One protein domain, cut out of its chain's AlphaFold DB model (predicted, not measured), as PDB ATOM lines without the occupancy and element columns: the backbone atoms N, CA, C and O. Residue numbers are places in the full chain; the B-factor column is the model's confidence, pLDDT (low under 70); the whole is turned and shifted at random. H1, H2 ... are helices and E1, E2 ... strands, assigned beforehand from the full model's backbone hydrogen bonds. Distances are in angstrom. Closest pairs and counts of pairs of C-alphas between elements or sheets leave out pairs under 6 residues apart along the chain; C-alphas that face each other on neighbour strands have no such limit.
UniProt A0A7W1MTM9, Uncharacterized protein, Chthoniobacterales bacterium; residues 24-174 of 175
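This is residues 24 to 174 of the 175 residues of an uncharacterized protein of Chthoniobacterales bacterium (UniProt A0A7W1MTM9). Two small lobes are set one after the other along one long axis, each a three-stranded sheet with one helix over one face, running along the strands: H3 on the sheet of E1, E2 and E3, where it lies over E2 and E3, and H5 on the sheet of E4, E5 and E6, where it lies over E5 and only just over E6, with 3 of its C-alphas there. The chain passes between the lobes twice, by way of the short helix H2 and again by residues 102 to 111, while H1 makes the far end of the H5 lobe, touching H5 with residues 34 to 38 alone, and the short H4 packs on residues 159 to 163 of H5. The printed part has 151 residues, with five named helices and six named strands in the order H1 H2 E1 E2 E3 H3 H4 E4 E5 E6 H5; the class is mixed, helices and strands. The sheets run E1 - E2 - E3 and E4 - E5 - E6, both antiparallel. The whole is only just compact, close to loose, with a radius of gyration of the C-alphas of 17.4 A, and elongated, spanning 57 by 31 by 30 A.

H1, residues 24 to 39, touches H5, residues 159 to 173; their lines are about perpendicular at 75 degrees, and the closest C-alphas are those of Ala 38 and Ala 164, 5.2 A apart. H2, residues 46 to 53, is close to H5 but not clearly touching, the closest C-alphas being those of Leu 48 and Gln 171, 6.7 A apart. E1, residues 57 to 60, E2, residues 63 to 68, and E3, residues 76 to 81, form a meander, each strand the antiparallel neighbour of the one before. N 58 and O 65 join E1 and E2 within hydrogen-bond range at 2.8 A, and N 66 and O 78 do so for E2 and E3 at 2.8 A. H3, residues 85 to 101, is on this sheet at a height of 8.9 A, over E2 and E3, and makes two layers with it. It runs along the strands, at 12 degrees to E2 on the local plane, and its closest C-alphas to E2 are those of Arg 95 and Val 66, 6.1 A apart. H4, residues 112 to 117, touches H5; the C-alphas of Val 114 and Glu 160 are closest, at 5.1 A, and the lines are only just about perpendicular, at 71 degrees. E4, residues 127 to 130, E5, residues 135 to 141, and E6, residues 147 to 153, form the second meander, with N 128 and O 137 at 2.9 A and N 138 and O 150 at 2.9 A. H5 is on this sheet at a height of 8.5 A, over E5 and only just over E6, on which 3 of its C-alphas fall; it makes two layers with the sheet and runs along the strands, at 5 degrees to E5 on the local plane. H3 and H5 are apart. In H1, H2, H3, H4 and H5 every O i to N i+4 pair is within hydrogen-bond range.

H1 begins at C-alpha 24, (59.552, 81.519, 16.810), and is 22.3 A long; H2 is 10.3 A. E1 is 9.6 A, and E2 and E3 are 16.8 A each. H3 starts at C-alpha 85, (45.101, 83.153, 68.105), and is 24.4 A long; H4 is 8.5 A. E4 is 10.0 A, E5 19.5 A and E6 19.9 A. H5, 21.4 A, ends at C-alpha 173, (49.173, 89.868, 41.351).

The two C-alphas farthest apart are those of Val 24 and Lys 81, 57.2 A. The printed part has no cut and no long link. The mean pLDDT of the printed part is 83.9, and the model's confidence is under 70 in residues 24 to 40.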
ATOM      1  N   VAL A  24      58.311  81.992  16.178       57.19
ATOM      2  CA  VAL A  24      59.552  81.519  16.810       57.19
ATOM      3  C   VAL A  24      60.156  82.573  17.747       57.19
ATOM      4  O   VAL A  24      60.462  82.256  18.896       57.19
ATOM      5  N   GLY A  25      60.250  83.837  17.320       64.94
ATOM      6  CA  GLY A  25      60.751  84.934  18.158       64.94
ATOM      7  C   GLY A  25      59.875  85.202  19.389       64.94
ATOM      8  O   GLY A  25      60.383  85.453  20.482       64.94
ATOM      9  N   ARG A  26      58.547  85.057  19.264       61.09
ATOM     10  CA  ARG A  26      57.616  85.141  20.408       61.09
ATOM     11  C   ARG A  26      57.831  84.011  21.412       61.09
ATOM     12  O   ARG A  26      57.740  84.253  22.616       61.09
ATOM     13  N   ILE A  27      58.108  82.799  20.928       55.38
ATOM     14  CA  ILE A  27      58.385  81.628  21.768       55.38
ATOM     15  C   ILE A  27      59.715  81.801  22.507       55.38
ATOM     16  O   ILE A  27      59.752  81.600  23.717       55.38
ATOM     17  N   GLN A  28      60.770  82.253  21.827       63.97
ATOM     18  CA  GLN A  28      62.075  82.505  22.450       63.97
ATOM     19  C   GLN A  28      62.013  83.624  23.495       63.97
ATOM     20  O   GLN A  28      62.508  83.459  24.607       63.97
ATOM     21  N   ALA A  29      61.332  84.735  23.197       67.94
ATOM     22  CA  ALA A  29      61.146  85.819  24.161       67.94
ATOM     23  C   ALA A  29      60.302  85.386  25.376       67.94
ATOM     24  O   ALA A  29      60.549  85.827  26.500       67.94
ATOM     25  N   ALA A  30      59.298  84.527  25.173       59.41
ATOM     26  CA  ALA A  30      58.539  83.932  26.269       59.41
ATOM     27  C   ALA A  30      59.411  82.987  27.109       59.41
ATOM     28  O   ALA A  30      59.341  83.044  28.335       59.41
ATOM     29  N   TRP A  31      60.261  82.186  26.462       58.88
ATOM     30  CA  TRP A  31      61.179  81.274  27.135       58.88
ATOM     31  C   TRP A  31      62.201  82.026  27.987       58.88
ATOM     32  O   TRP A  31      62.258  81.777  29.185       58.88
ATOM     33  N   ALA A  32      62.876  83.041  27.440       69.44
ATOM     34  CA  ALA A  32      63.818  83.876  28.191       69.44
ATOM     35  C   ALA A  32      63.159  84.569  29.403       69.44
ATOM     36  O   ALA A  32      63.742  84.673  30.483       69.44
ATOM     37  N   ARG A  33      61.898  85.009  29.262       64.19
ATOM     38  CA  ARG A  33      61.123  85.581  30.379       64.19
ATOM     39  C   ARG A  33      60.812  84.550  31.465       64.19
ATOM     40  O   ARG A  33      60.775  84.923  32.638       64.19
ATOM     41  N   TRP A  34      60.554  83.296  31.097       67.06
ATOM     42  CA  TRP A  34      60.241  82.218  32.038       67.06
ATOM     43  C   TRP A  34      61.482  81.632  32.694       67.06
ATOM     44  O   TRP A  34      61.459  81.429  33.900       67.06
ATOM     45  N   GLU A  35      62.568  81.465  31.953       64.56
ATOM     46  CA  GLU A  35      63.864  81.039  32.477       64.56
ATOM     47  C   GLU A  35      64.385  82.065  33.495       64.56
ATOM     48  O   GLU A  35      64.706  81.726  34.633       64.56
ATOM     49  N   GLY A  36      64.288  83.359  33.170       66.81
ATOM     50  CA  GLY A  36      64.544  84.427  34.133       66.81
ATOM     51  C   GLY A  36      63.563  84.442  35.315       66.81
ATOM     52  O   GLY A  36      63.920  84.879  36.405       66.81
ATOM     53  N   ALA A  37      62.312  84.002  35.151       63.00
ATOM     54  CA  ALA A  37      61.364  83.890  36.267       63.00
ATOM     55  C   ALA A  37      61.691  82.702  37.188       63.00
ATOM     56  O   ALA A  37      61.672  82.875  38.405       63.00
ATOM     57  N   ALA A  38      62.036  81.544  36.622       62.41
ATOM     58  CA  ALA A  38      62.441  80.346  37.348       62.41
ATOM     59  C   ALA A  38      63.745  80.576  38.122       62.41
ATOM     60  O   ALA A  38      63.789  80.330  39.324       62.41
ATOM     61  N   ALA A  39      64.758  81.176  37.487       68.06
ATOM     62  CA  ALA A  39      66.020  81.533  38.140       68.06
ATOM     63  C   ALA A  39      65.846  82.529  39.305       68.06
ATOM     64  O   ALA A  39      66.666  82.579  40.220       68.06
ATOM     65  N   ARG A  40      64.772  83.329  39.295       65.12
ATOM     66  CA  ARG A  40      64.437  84.275  40.373       65.12
ATOM     67  C   ARG A  40      63.526  83.687  41.449       65.12
ATOM     68  O   ARG A  40      63.224  84.399  42.407       65.12
ATOM     69  N   PHE A  41      63.059  82.446  41.317       72.38
ATOM     70  CA  PHE A  41      62.145  81.858  42.290       72.38
ATOM     71  C   PHE A  41      62.865  81.607  43.624       72.38
ATOM     72  O   PHE A  41      63.632  80.661  43.767       72.38
ATOM     73  N   LYS A  42      62.606  82.468  44.614       74.25
ATOM     74  CA  LYS A  42      63.167  82.388  45.977       74.25
ATOM     75  C   LYS A  42      62.205  81.744  46.989       74.25
ATOM     76  O   LYS A  42      62.321  81.994  48.182       74.25
ATOM     77  N   GLY A  43      61.242  80.946  46.523       79.75
ATOM     78  CA  GLY A  43      60.156  80.421  47.356       79.75
ATOM     79  C   GLY A  43      58.883  81.272  47.300       79.75
ATOM     80  O   GLY A  43      58.698  82.101  46.401       79.75
ATOM     81  N   LEU A  44      57.958  81.021  48.230       82.31
ATOM     82  CA  LEU A  44      56.690  81.748  48.322       82.31
ATOM     83  C   LEU A  44      56.874  83.066  49.091       82.31
ATOM     84  O   LEU A  44      57.514  83.090  50.130       82.31
ATOM     85  N   ASP A  45      56.301  84.157  48.579       83.56
ATOM     86  CA  ASP A  45      56.181  85.416  49.326       83.56
ATOM     87  C   ASP A  45      55.232  85.255  50.526       83.56
ATOM     88  O   ASP A  45      54.259  84.501  50.436       83.56
ATOM     89  N   ILE A  46      55.458  86.023  51.600       79.06
ATOM     90  CA  ILE A  46      54.711  85.926  52.865       79.06
ATOM     91  C   ILE A  46      53.194  86.047  52.678       79.06
ATOM     92  O   ILE A  46      52.424  85.353  53.336       79.06
ATOM     93  N   ARG A  47      52.727  86.873  51.729       80.88
ATOM     94  CA  ARG A  47      51.287  87.011  51.452       80.88
ATOM     95  C   ARG A  47      50.717  85.755  50.806       80.88
ATOM     96  O   ARG A  47      49.579  85.370  51.075       80.88
ATOM     97  N   LEU A  48      51.487  85.126  49.919       80.12
ATOM     98  CA  LEU A  48      51.080  83.897  49.247       80.12
ATOM     99  C   LEU A  48      51.167  82.697  50.193       80.12
ATOM    100  O   LEU A  48      50.295  81.832  50.133       80.12
ATOM    101  N   GLU A  49      52.163  82.664  51.073       80.12
ATOM    102  CA  GLU A  49      52.287  81.682  52.150       80.12
ATOM    103  C   GLU A  49      51.111  81.788  53.127       80.12
ATOM    104  O   GLU A  49      50.367  80.824  53.280       80.12
ATOM    105  N   ALA A  50      50.806  82.985  53.635       79.94
ATOM    106  CA  ALA A  50      49.629  83.210  54.474       79.94
ATOM    107  C   ALA A  50      48.320  82.824  53.760       79.94
ATOM    108  O   ALA A  50      47.427  82.216  54.350       79.94
ATOM    109  N   ARG A  51      48.190  83.114  52.457       82.56
ATOM    110  CA  ARG A  51      47.030  82.685  51.654       82.56
ATOM    111  C   ARG A  51      46.943  81.161  51.517       82.56
ATOM    112  O   ARG A  51      45.840  80.618  51.428       82.56
ATOM    113  N   GLN A  52      48.084  80.482  51.441       79.81
ATOM    114  CA  GLN A  52      48.180  79.024  51.389       79.81
ATOM    115  C   GLN A  52      47.805  78.393  52.725       79.81
ATOM    116  O   GLN A  52      47.037  77.431  52.737       79.81
ATOM    117  N   GLU A  53      48.293  78.959  53.823       79.94
ATOM    118  CA  GLU A  53      47.960  78.533  55.175       79.94
ATOM    119  C   GLU A  53      46.478  78.771  55.453       79.94
ATOM    120  O   GLU A  53      45.726  77.826  55.652       79.94
ATOM    121  N   LEU A  54      45.980  79.999  55.341       81.88
ATOM    122  CA  LEU A  54      44.584  80.349  55.639       81.88
ATOM    123  C   LEU A  54      43.567  79.846  54.602       81.88
ATOM    124  O   LEU A  54      42.384  80.190  54.635       81.88
ATOM    125  N   ARG A  55      43.994  78.992  53.672       82.69
ATOM    126  CA  ARG A  55      43.131  78.319  52.710       82.69
ATOM    127  C   ARG A  55      41.915  77.700  53.405       82.69
ATOM    128  O   ARG A  55      42.054  76.855  54.281       82.69
ATOM    129  N   TYR A  56      40.721  78.035  52.913       85.25
ATOM    130  CA  TYR A  56      39.429  77.552  53.428       85.25
ATOM    131  C   TYR A  56      39.023  78.075  54.810       85.25
ATOM    132  O   TYR A  56      37.953  77.692  55.281       85.25
ATOM    133  N   ILE A  57      39.811  78.956  55.425       88.44
ATOM    134  CA  ILE A  57      39.458  79.655  56.659       88.44
ATOM    135  C   ILE A  57      39.012  81.064  56.281       88.44
ATOM    136  O   ILE A  57      39.724  81.801  55.605       88.44
ATOM    137  N   PHE A  58      37.807  81.428  56.699       85.25
ATOM    138  CA  PHE A  58      37.198  82.717  56.411       85.25
ATOM    139  C   PHE A  58      36.956  83.454  57.729       85.25
ATOM    140  O   PHE A  58      36.286  82.896  58.603       85.25
ATOM    141  N   PRO A  59      37.471  84.680  57.901       84.62
ATOM    142  CA  PRO A  59      37.134  85.487  59.062       84.62
ATOM    143  C   PRO A  59      35.651  85.877  59.011       84.62
ATOM    144  O   PRO A  59      35.082  86.130  57.949       84.62
ATOM    145  N   THR A  60      35.021  85.913  60.177       86.94
ATOM    146  CA  THR A  60      33.632  86.329  60.382       86.94
ATOM    147  C   THR A  60      33.564  87.312  61.548       86.94
ATOM    148  O   THR A  60      34.504  87.425  62.336       86.94
ATOM    149  N   GLN A  61      32.432  87.999  61.703       83.88
ATOM    150  CA  GLN A  61      32.222  88.933  62.818       83.88
ATOM    151  C   GLN A  61      32.348  88.263  64.199       83.88
ATOM    152  O   GLN A  61      32.700  88.928  65.165       83.88
ATOM    153  N   CYS A  62      32.118  86.948  64.291       84.75
ATOM    154  CA  CYS A  62      32.095  86.211  65.559       84.75
ATOM    155  C   CYS A  62      33.282  85.247  65.748       84.75
ATOM    156  O   CYS A  62      33.294  84.485  66.718       84.75
ATOM    157  N   GLY A  63      34.252  85.237  64.829       89.44
ATOM    158  CA  GLY A  63      35.401  84.327  64.846       89.44
ATOM    159  C   GLY A  63      35.765  83.829  63.452       89.44
ATOM    160  O   GLY A  63      35.776  84.610  62.502       89.44
ATOM    161  N   TYR A  64      36.007  82.532  63.291       89.44
ATOM    162  CA  TYR A  64      36.462  81.940  62.031       89.44
ATOM    163  C   TYR A  64      35.480  80.907  61.495       89.44
ATOM    164  O   TYR A  64      34.777  80.229  62.240       89.44
ATOM    165  N   GLN A  65      35.453  80.743  60.179       91.38
ATOM    166  CA  GLN A  65      34.641  79.732  59.527       91.38
ATOM    167  C   GLN A  65      35.470  78.927  58.539       91.38
ATOM    168  O   GLN A  65      36.024  79.460  57.583       91.38
ATOM    169  N   VAL A  66      35.511  77.618  58.751       91.50
ATOM    170  CA  VAL A  66      36.173  76.667  57.870       91.50
ATOM    171  C   VAL A  66      35.159  76.177  56.846       91.50
ATOM    172  O   VAL A  66      34.219  75.461  57.196       91.50
ATOM    173  N   ARG A  67      35.334  76.556  55.577       90.19
ATOM    174  CA  ARG A  67      34.442  76.158  54.476       90.19
ATOM    175  C   ARG A  67      35.220  75.418  53.395       90.19
ATOM    176  O   ARG A  67      36.046  76.008  52.703       90.19
ATOM    177  N   ILE A  68      34.910  74.139  53.190       87.00
ATOM    178  CA  ILE A  68      35.524  73.319  52.138       87.00
ATOM    179  C   ILE A  68      34.427  72.775  51.231       87.00
ATOM    180  O   ILE A  68      33.607  71.949  51.632       87.00
ATOM    181  N   HIS A  69      34.452  73.203  49.972       83.31
ATOM    182  CA  HIS A  69      33.584  72.672  48.932       83.31
ATOM    183  C   HIS A  69      34.368  71.717  48.020       83.31
ATOM    184  O   HIS A  69      35.479  72.024  47.574       83.31
ATOM    185  N   ARG A  70      33.799  70.538  47.755       82.50
ATOM    186  CA  ARG A  70      34.335  69.530  46.833       82.50
ATOM    187  C   ARG A  70      33.200  69.082  45.921       82.50
ATOM    188  O   ARG A  70      32.120  68.779  46.415       82.50
ATOM    189  N   SER A  71      33.458  69.015  44.616       70.69
ATOM    190  CA  SER A  71      32.478  68.504  43.653       70.69
ATOM    191  C   SER A  71      32.040  67.087  44.047       70.69
ATOM    192  O   SER A  71      32.884  66.255  44.386       70.69
ATOM    193  N   GLY A  72      30.726  66.845  44.071       70.31
ATOM    194  CA  GLY A  72      30.137  65.551  44.427       70.31
ATOM    195  C   GLY A  72      30.143  65.193  45.920       70.31
ATOM    196  O   GLY A  72      29.821  64.059  46.258       70.31
ATOM    197  N   LYS A  73      30.503  66.113  46.830       76.31
ATOM    198  CA  LYS A  73      30.387  65.916  48.289       76.31
ATOM    199  C   LYS A  73      29.576  67.041  48.929       76.31
ATOM    200  O   LYS A  73      29.562  68.166  48.431       76.31
ATOM    201  N   THR A  74      28.953  66.760  50.073       82.69
ATOM    202  CA  THR A  74      28.293  67.797  50.877       82.69
ATOM    203  C   THR A  74      29.308  68.871  51.294       82.69
ATOM    204  O   THR A  74      30.431  68.525  51.689       82.69
ATOM    205  N   PRO A  75      28.970  70.172  51.205       86.06
ATOM    206  CA  PRO A  75      29.858  71.239  51.654       86.06
ATOM    207  C   PRO A  75      30.249  71.030  53.121       86.06
ATOM    208  O   PRO A  75      29.389  70.816  53.972       86.06
ATOM    209  N   PHE A  76      31.545  71.069  53.426       87.94
ATOM    210  CA  PHE A  76      32.007  71.111  54.809       87.94
ATOM    211  C   PHE A  76      31.941  72.553  55.296       87.94
ATOM    212  O   PHE A  76      32.492  73.443  54.644       87.94
ATOM    213  N   ASN A  77      31.286  72.769  56.429       92.38
ATOM    214  CA  ASN A  77      31.203  74.070  57.062       92.38
ATOM    215  C   ASN A  77      31.245  73.904  58.584       92.38
ATOM    216  O   ASN A  77      30.389  73.229  59.157       92.38
ATOM    217  N   ARG A  78      32.242  74.501  59.234       92.19
ATOM    218  CA  ARG A  78      32.360  74.562  60.694       92.19
ATOM    219  C   ARG A  78      32.768  75.964  61.110       92.19
ATOM    220  O   ARG A  78      33.631  76.566  60.480       92.19
ATOM    221  N   SER A  79      32.161  76.456  62.179       92.50
ATOM    222  CA  SER A  79      32.459  77.772  62.742       92.50
ATOM    223  C   SER A  79      33.203  77.608  64.062       92.50
ATOM    224  O   SER A  79      32.825  76.765  64.874       92.50
ATOM    225  N   VAL A  80      34.222  78.432  64.278       91.44
ATOM    226  CA  VAL A  80      34.956  78.579  65.536       91.44
ATOM    227  C   VAL A  80      34.657  79.969  66.078       91.44
ATOM    228  O   VAL A  80      34.767  80.957  65.353       91.44
ATOM    229  N   LYS A  81      34.232  80.046  67.338       92.00
ATOM    230  CA  LYS A  81      33.940  81.325  67.992       92.00
ATOM    231  C   LYS A  81      35.228  81.968  68.504       92.00
ATOM    232  O   LYS A  81      36.147  81.263  68.916       92.00
ATOM    233  N   GLY A  82      35.250  83.296  68.528       78.94
ATOM    234  CA  GLY A  82      36.380  84.078  69.021       78.94
ATOM    235  C   GLY A  82      37.393  84.418  67.929       78.94
ATOM    236  O   GLY A  82      37.547  83.692  66.950       78.94
ATOM    237  N   GLN A  83      38.045  85.566  68.099       85.31
ATOM    238  CA  GLN A  83      39.072  86.107  67.197       85.31
ATOM    239  C   GLN A  83      40.482  86.008  67.804       85.31
ATOM    240  O   GLN A  83      41.387  86.727  67.391       85.31
ATOM    241  N   SER A  84      40.664  85.157  68.816       86.25
ATOM    242  CA  SER A  84      41.977  84.914  69.410       86.25
ATOM    243  C   SER A  84      42.838  84.035  68.501       86.25
ATOM    244  O   SER A  84      42.340  83.323  67.623       86.25
ATOM    245  N   GLU A  85      44.144  84.048  68.755       84.31
ATOM    246  CA  GLU A  85      45.101  83.153  68.105       84.31
ATOM    247  C   GLU A  85      44.759  81.673  68.355       84.31
ATOM    248  O   GLU A  85      44.843  80.846  67.449       84.31
ATOM    249  N   GLU A  86      44.259  81.342  69.548       86.94
ATOM    250  CA  GLU A  86      43.755  80.003  69.873       86.94
ATOM    251  C   GLU A  86      42.582  79.594  68.969       86.94
ATOM    252  O   GLU A  86      42.572  78.487  68.426       86.94
ATOM    253  N   SER A  87      41.620  80.497  68.743       82.69
ATOM    254  CA  SER A  87      40.496  80.261  67.830       82.69
ATOM    255  C   SER A  87      40.958  80.085  66.379       82.69
ATOM    256  O   SER A  87      40.371  79.295  65.633       82.69
ATOM    257  N   LEU A  88      42.016  80.787  65.963       84.25
ATOM    258  CA  LEU A  88      42.611  80.606  64.641       84.25
ATOM    259  C   LEU A  88      43.296  79.238  64.522       84.25
ATOM    260  O   LEU A  88      43.039  78.513  63.560       84.25
ATOM    261  N   HIS A  89      44.103  78.845  65.509       86.69
ATOM    262  CA  HIS A  89      44.749  77.532  65.545       86.69
ATOM    263  C   HIS A  89      43.734  76.383  65.572       86.69
ATOM    264  O   HIS A  89      43.917  75.375  64.885       86.69
ATOM    265  N   GLU A  90      42.624  76.539  66.294       91.06
ATOM    266  CA  GLU A  90      41.499  75.602  66.251       91.06
ATOM    267  C   GLU A  90      40.915  75.498  64.835       91.06
ATOM    268  O   GLU A  90      40.736  74.398  64.308       91.06
ATOM    269  N   ALA A  91      40.672  76.633  64.169       88.56
ATOM    270  CA  ALA A  91      40.180  76.645  62.793       88.56
ATOM    271  C   ALA A  91      41.168  75.977  61.817       88.56
ATOM    272  O   ALA A  91      40.740  75.252  60.915       88.56
ATOM    273  N   MET A  92      42.477  76.158  62.017       88.56
ATOM    274  CA  MET A  92      43.525  75.469  61.254       88.56
ATOM    275  C   MET A  92      43.499  73.957  61.488       88.56
ATOM    276  O   MET A  92      43.522  73.194  60.523       88.56
ATOM    277  N   ARG A  93      43.347  73.508  62.739       91.50
ATOM    278  CA  ARG A  93      43.239  72.079  63.068       91.50
ATOM    279  C   ARG A  93      42.010  71.441  62.423       91.50
ATOM    280  O   ARG A  93      42.112  70.383  61.804       91.50
ATOM    281  N   ILE A  94      40.858  72.112  62.508       91.62
ATOM    282  CA  ILE A  94      39.608  71.676  61.867       91.62
ATOM    283  C   ILE A  94      39.772  71.618  60.344       91.62
ATOM    284  O   ILE A  94      39.309  70.661  59.719       91.62
ATOM    285  N   ARG A  95      40.427  72.618  59.737       90.62
ATOM    286  CA  ARG A  95      40.750  72.633  58.302       90.62
ATOM    287  C   ARG A  95      41.583  71.413  57.928       90.62
ATOM    288  O   ARG A  95      41.213  70.721  56.983       90.62
ATOM    289  N   ASP A  96      42.673  71.151  58.637       88.62
ATOM    290  CA  ASP A  96      43.607  70.075  58.290       88.62
ATOM    291  C   ASP A  96      42.973  68.700  58.441       88.62
ATOM    292  O   ASP A  96      43.041  67.892  57.512       88.62
ATOM    293  N   TRP A  97      42.243  68.478  59.536       91.00
ATOM    294  CA  TRP A  97      41.438  67.273  59.717       91.00
ATOM    295  C   TRP A  97      40.422  67.101  58.575       91.00
ATOM    296  O   TRP A  97      40.357  66.055  57.927       91.00
ATOM    297  N   ALA A  98      39.680  68.157  58.229       87.62
ATOM    298  CA  ALA A  98      38.701  68.093  57.147       87.62
ATOM    299  C   ALA A  98      39.345  67.873  55.763       87.62
ATOM    300  O   ALA A  98      38.717  67.288  54.876       87.62
ATOM    301  N   LEU A  99      40.585  68.329  55.551       85.44
ATOM    302  CA  LEU A  99      41.353  68.078  54.331       85.44
ATOM    303  C   LEU A  99      41.864  66.637  54.241       85.44
ATOM    304  O   LEU A  99      41.910  66.112  53.125       85.44
ATOM    305  N   GLN A 100      42.192  66.004  55.370       85.94
ATOM    306  CA  GLN A 100      42.546  64.583  55.443       85.94
ATOM    307  C   GLN A 100      41.338  63.691  55.132       85.94
ATOM    308  O   GLN A 100      41.428  62.817  54.275       85.94
ATOM    309  N   GLU A 101      40.180  63.985  55.726       84.50
ATOM    310  CA  GLU A 101      38.917  63.273  55.468       84.50
ATOM    311  C   GLU A 101      38.394  63.492  54.034       84.50
ATOM    312  O   GLU A 101      37.673  62.678  53.440       84.50
ATOM    313  N   ARG A 102      38.716  64.650  53.443       80.38
ATOM    314  CA  ARG A 102      38.193  65.080  52.137       80.38
ATOM    315  C   ARG A 102      39.323  65.555  51.220       80.38
ATOM    316  O   ARG A 102      39.324  66.731  50.799       80.38
ATOM    317  N   PRO A 103      40.235  64.642  50.828       74.62
ATOM    318  CA  PRO A 103      41.379  65.000  50.013       74.62
ATOM    319  C   PRO A 103      40.911  65.578  48.679       74.62
ATOM    320  O   PRO A 103      39.917  65.146  48.081       74.62
ATOM    321  N   ALA A 104      41.617  66.605  48.210       72.50
ATOM    322  CA  ALA A 104      41.340  67.204  46.916       72.50
ATOM    323  C   ALA A 104      41.717  66.215  45.806       72.50
ATOM    324  O   ALA A 104      42.890  66.102  45.454       72.50
ATOM    325  N   LYS A 105      40.734  65.550  45.191       72.81
ATOM    326  CA  LYS A 105      40.953  64.891  43.898       72.81
ATOM    327  C   LYS A 105      41.045  65.972  42.822       72.81
ATOM    328  O   LYS A 105      40.038  66.402  42.267       72.81
ATOM    329  N   ARG A 106      42.255  66.487  42.579       75.38
ATOM    330  CA  ARG A 106      42.517  67.337  41.409       75.38
ATOM    331  C   ARG A 106      42.397  66.451  40.169       75.38
ATOM    332  O   ARG A 106      43.080  65.439  40.098       75.38
ATOM    333  N   LEU A 107      41.577  66.853  39.194       80.12
ATOM    334  CA  LEU A 107      41.464  66.142  37.909       80.12
ATOM    335  C   LEU A 107      42.830  66.027  37.212       80.12
ATOM    336  O   LEU A 107      43.163  65.006  36.622       80.12
ATOM    337  N   HIS A 108      43.642  67.077  37.334       86.56
ATOM    338  CA  HIS A 108      45.018  67.113  36.861       86.56
ATOM    339  C   HIS A 108      45.925  67.538  38.024       86.56
ATOM    340  O   HIS A 108      46.099  68.738  38.266       86.56
ATOM    341  N   PRO A 109      46.457  66.584  38.808       89.31
ATOM    342  CA  PRO A 109      47.391  66.901  39.878       89.31
ATOM    343  C   PRO A 109      48.699  67.445  39.296       89.31
ATOM    344  O   PRO A 109      49.088  67.111  38.173       89.31
ATOM    345  N   ILE A 110      49.362  68.299  40.074       91.31
ATOM    346  CA  ILE A 110      50.701  68.791  39.744       91.31
ATOM    347  C   ILE A 110      51.687  67.654  40.025       91.31
ATOM    348  O   ILE A 110      51.620  67.087  41.120       91.31
ATOM    349  N   PRO A 111      52.555  67.276  39.070       92.69
ATOM    350  CA  PRO A 111      53.469  66.159  39.260       92.69
ATOM    351  C   PRO A 111      54.380  66.362  40.485       92.69
ATOM    352  O   PRO A 111      54.937  67.449  40.644       92.69
ATOM    353  N   PRO A 112      54.618  65.329  41.317       91.81
ATOM    354  CA  PRO A 112      55.523  65.437  42.465       91.81
ATOM    355  C   PRO A 112      56.945  65.865  42.086       91.81
ATOM    356  O   PRO A 112      57.597  66.556  42.859       91.81
ATOM    357  N   LYS A 113      57.418  65.495  40.885       92.88
ATOM    358  CA  LYS A 113      58.711  65.944  40.345       92.88
ATOM    359  C   LYS A 113      58.785  67.472  40.264       92.88
ATOM    360  O   LYS A 113      59.760  68.046  40.729       92.88
ATOM    361  N   VAL A 114      57.729  68.104  39.748       92.50
ATOM    362  CA  VAL A 114      57.633  69.564  39.603       92.50
ATOM    363  C   VAL A 114      57.606  70.247  40.967       92.50
ATOM    364  O   VAL A 114      58.295  71.238  41.173       92.50
ATOM    365  N   LEU A 115      56.858  69.692  41.926       91.12
ATOM    366  CA  LEU A 115      56.816  70.227  43.289       91.12
ATOM    367  C   LEU A 115      58.186  70.139  43.974       91.12
ATOM    368  O   LEU A 115      58.669  71.140  44.494       91.12
ATOM    369  N   ARG A 116      58.849  68.976  43.904       90.00
ATOM    370  CA  ARG A 116      60.186  68.775  44.483       90.00
ATOM    371  C   ARG A 116      61.245  69.669  43.848       90.00
ATOM    372  O   ARG A 116      62.069  70.206  44.575       90.00
ATOM    373  N   ALA A 117      61.206  69.853  42.526       88.25
ATOM    374  CA  ALA A 117      62.137  70.728  41.815       88.25
ATOM    375  C   ALA A 117      62.067  72.185  42.304       88.25
ATOM    376  O   ALA A 117      63.074  72.881  42.293       88.25
ATOM    377  N   LEU A 118      60.895  72.624  42.774       87.81
ATOM    378  CA  LEU A 118      60.683  73.965  43.322       87.81
ATOM    379  C   LEU A 118      60.694  74.007  44.860       87.81
ATOM    380  O   LEU A 118      60.312  75.019  45.439       87.81
ATOM    381  N   GLY A 119      61.069  72.917  45.542       86.00
ATOM    382  CA  GLY A 119      61.071  72.853  47.009       86.00
ATOM    383  C   GLY A 119      59.681  72.967  47.651       86.00
ATOM    384  O   GLY A 119      59.561  73.318  48.820       86.00
ATOM    385  N   LEU A 120      58.614  72.691  46.899       86.50
ATOM    386  CA  LEU A 120      57.237  72.802  47.369       86.50
ATOM    387  C   LEU A 120      56.738  71.463  47.912       86.50
ATOM    388  O   LEU A 120      56.845  70.424  47.263       86.50
ATOM    389  N   THR A 121      56.097  71.500  49.077       83.81
ATOM    390  CA  THR A 121      55.432  70.328  49.673       83.81
ATOM    391  C   THR A 121      54.048  70.082  49.078       83.81
ATOM    392  O   THR A 121      53.553  68.955  49.065       83.81
ATOM    393  N   SER A 122      53.400  71.127  48.556       84.94
ATOM    394  CA  SER A 122      52.057  71.042  47.995       84.94
ATOM    395  C   SER A 122      51.833  72.036  46.857       84.94
ATOM    396  O   SER A 122      52.532  73.035  46.704       84.94
ATOM    397  N   ALA A 123      50.829  71.749  46.030       88.44
ATOM    398  CA  ALA A 123      50.455  72.602  44.910       88.44
ATOM    399  C   ALA A 123      49.880  73.950  45.377       88.44
ATOM    400  O   ALA A 123      48.872  73.983  46.093       88.44
ATOM    401  N   VAL A 124      50.450  75.039  44.861       88.31
ATOM    402  CA  VAL A 124      50.030  76.426  45.102       88.31
ATOM    403  C   VAL A 124      48.567  76.658  44.706       88.31
ATOM    404  O   VAL A 124      48.096  76.210  43.653       88.31
ATOM    405  N   LEU A 125      47.822  77.335  45.582       84.00
ATOM    406  CA  LEU A 125      46.452  77.776  45.349       84.00
ATOM    407  C   LEU A 125      46.342  78.719  44.153       84.00
ATOM    408  O   LEU A 125      47.236  79.496  43.860       84.00
ATOM    409  N   GLY A 126      45.197  78.676  43.474       85.12
ATOM    410  CA  GLY A 126      44.947  79.527  42.307       85.12
ATOM    411  C   GLY A 126      45.650  79.056  41.032       85.12
ATOM    412  O   GLY A 126      45.310  79.549  39.958       85.12
ATOM    413  N   ILE A 127      46.546  78.062  41.127       91.25
ATOM    414  CA  ILE A 127      47.199  77.433  39.978       91.25
ATOM    415  C   ILE A 127      46.606  76.045  39.724       91.25
ATOM    416  O   ILE A 127      46.625  75.148  40.578       91.25
ATOM    417  N   ASN A 128      46.079  75.865  38.516       91.25
ATOM    418  CA  ASN A 128      45.491  74.621  38.042       91.25
ATOM    419  C   ASN A 128      46.263  74.097  36.837       91.25
ATOM    420  O   ASN A 128      46.503  74.822  35.876       91.25
ATOM    421  N   ARG A 129      46.609  72.814  36.865       93.81
ATOM    422  CA  ARG A 129      47.189  72.131  35.713       93.81
ATOM    423  C   ARG A 129      46.079  71.702  34.760       93.81
ATOM    424  O   ARG A 129      45.020  71.259  35.195       93.81
ATOM    425  N   TRP A 130      46.334  71.777  33.464       92.81
ATOM    426  CA  TRP A 130      45.521  71.134  32.441       92.81
ATOM    427  C   TRP A 130      46.430  70.303  31.540       92.81
ATOM    428  O   TRP A 130      46.980  70.790  30.551       92.81
ATOM    429  N   ALA A 131      46.617  69.043  31.943       89.88
ATOM    430  CA  ALA A 131      47.587  68.135  31.333       89.88
ATOM    431  C   ALA A 131      47.352  67.901  29.826       89.88
ATOM    432  O   ALA A 131      48.313  68.039  29.076       89.88
ATOM    433  N   PRO A 132      46.110  67.687  29.336       91.81
ATOM    434  CA  PRO A 132      45.850  67.494  27.905       91.81
ATOM    435  C   PRO A 132      46.278  68.653  26.998       91.81
ATOM    436  O   PRO A 132      46.439  68.468  25.797       91.81
ATOM    437  N   ARG A 133      46.431  69.872  27.538       91.56
ATOM    438  CA  ARG A 133      46.884  71.035  26.759       91.56
ATOM    439  C   ARG A 133      48.305  71.479  27.088       91.56
ATOM    440  O   ARG A 133      48.758  72.458  26.490       91.56
ATOM    441  N   SER A 134      48.990  70.764  27.977       94.19
ATOM    442  CA  SER A 134      50.313  71.108  28.493       94.19
ATOM    443  C   SER A 134      50.366  72.543  29.022       94.19
ATOM    444  O   SER A 134      51.168  73.351  28.558       94.19
ATOM    445  N   VAL A 135      49.438  72.902  29.919       94.94
ATOM    446  CA  VAL A 135      49.304  74.281  30.417       94.94
ATOM    447  C   VAL A 135      49.004  74.349  31.913       94.94
ATOM    448  O   VAL A 135      48.205  73.570  32.437       94.94
ATOM    449  N   TYR A 136      49.604  75.322  32.594       94.56
ATOM    450  CA  TYR A 136      49.175  75.808  33.900       94.56
ATOM    451  C   TYR A 136      48.314  77.058  33.741       94.56
ATOM    452  O   TYR A 136      48.614  77.958  32.958       94.56
ATOM    453  N   ARG A 137      47.218  77.109  34.491       93.94
ATOM    454  CA  ARG A 137      46.260  78.211  34.500       93.94
ATOM    455  C   ARG A 137      46.303  78.890  35.853       93.94
ATOM    456  O   ARG A 137      46.117  78.218  36.865       93.94
ATOM    457  N   VAL A 138      46.496  80.200  35.852       92.38
ATOM    458  CA  VAL A 138      46.450  81.029  37.057       92.38
ATOM    459  C   VAL A 138      45.198  81.888  37.003       92.38
ATOM    460  O   VAL A 138      45.022  82.650  36.052       92.38
ATOM    461  N   SER A 139      44.331  81.747  38.003       88.06
ATOM    462  CA  SER A 139      43.187  82.641  38.202       88.06
ATOM    463  C   SER A 139      43.615  83.798  39.097       88.06
ATOM    464  O   SER A 139      44.102  83.559  40.202       88.06
ATOM    465  N   TYR A 140      43.427  85.031  38.640       86.94
ATOM    466  CA  TYR A 140      43.772  86.239  39.388       86.94
ATOM    467  C   TYR A 140      42.670  87.286  39.248       86.94
ATOM    468  O   TYR A 140      41.892  87.244  38.297       86.94
ATOM    469  N   THR A 141      42.599  88.204  40.203       84.31
ATOM    470  CA  THR A 141      41.704  89.360  40.133       84.31
ATOM    471  C   THR A 141      42.499  90.519  39.549       84.31
ATOM    472  O   THR A 141      43.607  90.790  40.010       84.31
ATOM    473  N   ASP A 142      41.989  91.148  38.495       83.81
ATOM    474  CA  ASP A 142      42.602  92.346  37.931       83.81
ATOM    475  C   ASP A 142      42.350  93.575  38.835       83.81
ATOM    476  O   ASP A 142      41.523  93.506  39.750       83.81
ATOM    477  N   PRO A 143      43.040  94.709  38.614       81.12
ATOM    478  CA  PRO A 143      42.846  95.912  39.432       81.12
ATOM    479  C   PRO A 143      41.418  96.480  39.406       81.12
ATOM    480  O   PRO A 143      41.059  97.270  40.270       81.12
ATOM    481  N   ILE A 144      40.605  96.081  38.423       86.00
ATOM    482  CA  ILE A 144      39.211  96.509  38.241       86.00
ATOM    483  C   ILE A 144      38.254  95.548  38.986       86.00
ATOM    484  O   ILE A 144      37.045  95.760  39.030       86.00
ATOM    485  N   GLY A 145      38.776  94.489  39.613       82.69
ATOM    486  CA  GLY A 145      38.004  93.511  40.379       82.69
ATOM    487  C   GLY A 145      37.493  92.326  39.554       82.69
ATOM    488  O   GLY A 145      36.793  91.466  40.090       82.69
ATOM    489  N   GLN A 146      37.840  92.227  38.269       86.31
ATOM    490  CA  GLN A 146      37.410  91.118  37.421       86.31
ATOM    491  C   GLN A 146      38.347  89.920  37.543       86.31
ATOM    492  O   GLN A 146      39.572  90.038  37.538       86.31
ATOM    493  N   THR A 147      37.764  88.723  37.593       86.31
ATOM    494  CA  THR A 147      38.548  87.485  37.566       86.31
ATOM    495  C   THR A 147      39.042  87.215  36.148       86.31
ATOM    496  O   THR A 147      38.250  87.021  35.228       86.31
ATOM    497  N   ARG A 148      40.362  87.146  35.976       89.44
ATOM    498  CA  ARG A 148      41.027  86.793  34.722       89.44
ATOM    499  C   ARG A 148      41.837  85.512  34.861       89.44
ATOM    500  O   ARG A 148      42.216  85.080  35.949       89.44
ATOM    501  N   LEU A 149      42.123  84.908  33.710       90.25
ATOM    502  CA  LEU A 149      42.934  83.702  33.591       90.25
ATOM    503  C   LEU A 149      44.208  84.003  32.804       90.25
ATOM    504  O   LEU A 149      44.164  84.582  31.721       90.25
ATOM    505  N   ARG A 150      45.349  83.571  33.338       90.88
ATOM    506  CA  ARG A 150      46.643  83.577  32.647       90.88
ATOM    507  C   ARG A 150      47.067  82.137  32.365       90.88
ATOM    508  O   ARG A 150      46.902  81.265  33.217       90.88
ATOM    509  N   HIS A 151      47.607  81.888  31.176       93.19
ATOM    510  CA  HIS A 151      48.062  80.570  30.734       93.19
ATOM    511  C   HIS A 151      49.591  80.513  30.629       93.19
ATOM    512  O   HIS A 151      50.203  81.431  30.086       93.19
ATOM    513  N   PHE A 152      50.180  79.415  31.102       92.12
ATOM    514  CA  PHE A 152      51.613  79.114  31.054       92.12
ATOM    515  C   PHE A 152      51.802  77.727  30.442       92.12
ATOM    516  O   PHE A 152      51.500  76.717  31.077       92.12
ATOM    517  N   TYR A 153      52.205  77.677  29.176       91.19
ATOM    518  CA  TYR A 153      52.317  76.430  28.418       91.19
ATOM    519  C   TYR A 153      53.701  75.798  28.599       91.19
ATOM    520  O   TYR A 153      54.692  76.507  28.549       91.19
ATOM    521  N   TYR A 154      53.774  74.472  28.713       91.31
ATOM    522  CA  TYR A 154      55.024  73.698  28.816       91.31
ATOM    523  C   TYR A 154      55.215  72.734  27.637       91.31
ATOM    524  O   TYR A 154      55.625  71.591  27.786       91.31
ATOM    525  N   ARG A 155      54.858  73.175  26.426       88.56
ATOM    526  CA  ARG A 155      55.108  72.398  25.192       88.56
ATOM    527  C   ARG A 155      56.530  72.564  24.664       88.56
ATOM    528  O   ARG A 155      57.034  71.697  23.970       88.56
ATOM    529  N   VAL A 156      57.107  73.723  24.950       84.25
ATOM    530  CA  VAL A 156      58.380  74.221  24.409       84.25
ATOM    531  C   VAL A 156      59.392  74.509  25.519       84.25
ATOM    532  O   VAL A 156      60.523  74.868  25.235       84.25
ATOM    533  N   VAL A 157      58.972  74.360  26.776       84.81
ATOM    534  CA  VAL A 157      59.776  74.569  27.984       84.81
ATOM    535  C   VAL A 157      59.521  73.428  28.953       84.81
ATOM    536  O   VAL A 157      58.541  72.692  28.792       84.81
ATOM    537  N   THR A 158      60.362  73.310  29.978       88.81
ATOM    538  CA  THR A 158      60.146  72.319  31.030       88.81
ATOM    539  C   THR A 158      58.866  72.621  31.818       88.81
ATOM    540  O   THR A 158      58.398  73.762  31.912       88.81
ATOM    541  N   GLU A 159      58.246  71.577  32.365       92.00
ATOM    542  CA  GLU A 159      57.019  71.732  33.150       92.00
ATOM    543  C   GLU A 159      57.297  72.461  34.475       92.00
ATOM    544  O   GLU A 159      56.445  73.201  34.972       92.00
ATOM    545  N   GLU A 160      58.506  72.284  35.005       91.69
ATOM    546  CA  GLU A 160      59.060  72.977  36.161       91.69
ATOM    547  C   GLU A 160      59.102  74.497  35.940       91.69
ATOM    548  O   GLU A 160      58.534  75.245  36.742       91.69
ATOM    549  N   ASP A 161      59.666  74.952  34.815       89.19
ATOM    550  CA  ASP A 161      59.789  76.381  34.491       89.19
ATOM    551  C   ASP A 161      58.425  77.046  34.308       89.19
ATOM    552  O   ASP A 161      58.171  78.142  34.815       89.19
ATOM    553  N   ALA A 162      57.506  76.372  33.610       91.69
ATOM    554  CA  ALA A 162      56.158  76.891  33.412       91.69
ATOM    555  C   ALA A 162      55.403  77.034  34.741       91.69
ATOM    556  O   ALA A 162      54.627  77.979  34.917       91.69
ATOM    557  N   TYR A 163      55.622  76.112  35.685       93.38
ATOM    558  CA  TYR A 163      55.013  76.194  37.005       93.38
ATOM    559  C   TYR A 163      55.651  77.290  37.867       93.38
ATOM    560  O   TYR A 163      54.924  78.072  38.482       93.38
ATOM    561  N   ALA A 164      56.979  77.424  37.847       91.25
ATOM    562  CA  ALA A 164      57.686  78.509  38.525       91.25
ATOM    563  C   ALA A 164      57.238  79.889  38.014       91.25
ATOM    564  O   ALA A 164      56.913  80.775  38.804       91.25
ATOM    565  N   ALA A 165      57.113  80.051  36.693       90.75
ATOM    566  CA  ALA A 165      56.606  81.274  36.076       90.75
ATOM    567  C   ALA A 165      55.155  81.581  36.486       90.75
ATOM    568  O   ALA A 165      54.810  82.740  36.729       90.75
ATOM    569  N   ALA A 166      54.308  80.554  36.608       92.31
ATOM    570  CA  ALA A 166      52.942  80.704  37.095       92.31
ATOM    571  C   ALA A 166      52.898  81.189  38.557       92.31
ATOM    572  O   ALA A 166      52.079  82.050  38.889       92.31
ATOM    573  N   ILE A 167      53.791  80.685  39.417       91.25
ATOM    574  CA  ILE A 167      53.910  81.131  40.813       91.25
ATOM    575  C   ILE A 167      54.416  82.572  40.879       91.25
ATOM    576  O   ILE A 167      53.800  83.394  41.556       91.25
ATOM    577  N   ALA A 168      55.478  82.900  40.140       89.00
ATOM    578  CA  ALA A 168      56.028  84.252  40.089       89.00
ATOM    579  C   ALA A 168      54.974  85.270  39.623       89.00
ATOM    580  O   ALA A 168      54.809  86.329  40.224       89.00
ATOM    581  N   PHE A 169      54.191  84.926  38.596       88.56
ATOM    582  CA  PHE A 169      53.076  85.761  38.159       88.56
ATOM    583  C   PHE A 169      52.027  85.938  39.264       88.56
ATOM    584  O   PHE A 169      51.628  87.066  39.553       88.56
ATOM    585  N   LEU A 170      51.612  84.858  39.930       87.56
ATOM    586  CA  LEU A 170      50.641  84.947  41.022       87.56
ATOM    587  C   LEU A 170      51.139  85.852  42.163       87.56
ATOM    588  O   LEU A 170      50.366  86.655  42.681       87.56
ATOM    589  N   GLN A 171      52.427  85.784  42.505       86.38
ATOM    590  CA  GLN A 171      53.042  86.676  43.490       86.38
ATOM    591  C   GLN A 171      52.950  88.146  43.063       86.38
ATOM    592  O   GLN A 171      52.608  88.991  43.884       86.38
ATOM    593  N   THR A 172      53.180  88.466  41.784       84.00
ATOM    594  CA  THR A 172      53.029  89.851  41.295       84.00
ATOM    595  C   THR A 172      51.595  90.364  41.376       84.00
ATOM    596  O   THR A 172      51.400  91.551  41.594       84.00
ATOM    597  N   THR A 173      50.594  89.486  41.254       81.50
ATOM    598  CA  THR A 173      49.173  89.868  41.351       81.50
ATOM    599  C   THR A 173      48.659  90.011  42.786       81.50
ATOM    600  O   THR A 173      47.534  90.454  42.980       81.50
ATOM    601  N   LEU A 174      49.446  89.597  43.785       72.25
ATOM    602  CA  LEU A 174      49.105  89.699  45.212       72.25
ATOM    603  C   LEU A 174      49.761  90.902  45.908       72.25
ATOM    604  O   LEU A 174      49.551  91.101  47.110       72.25
TER     605      LEU A 174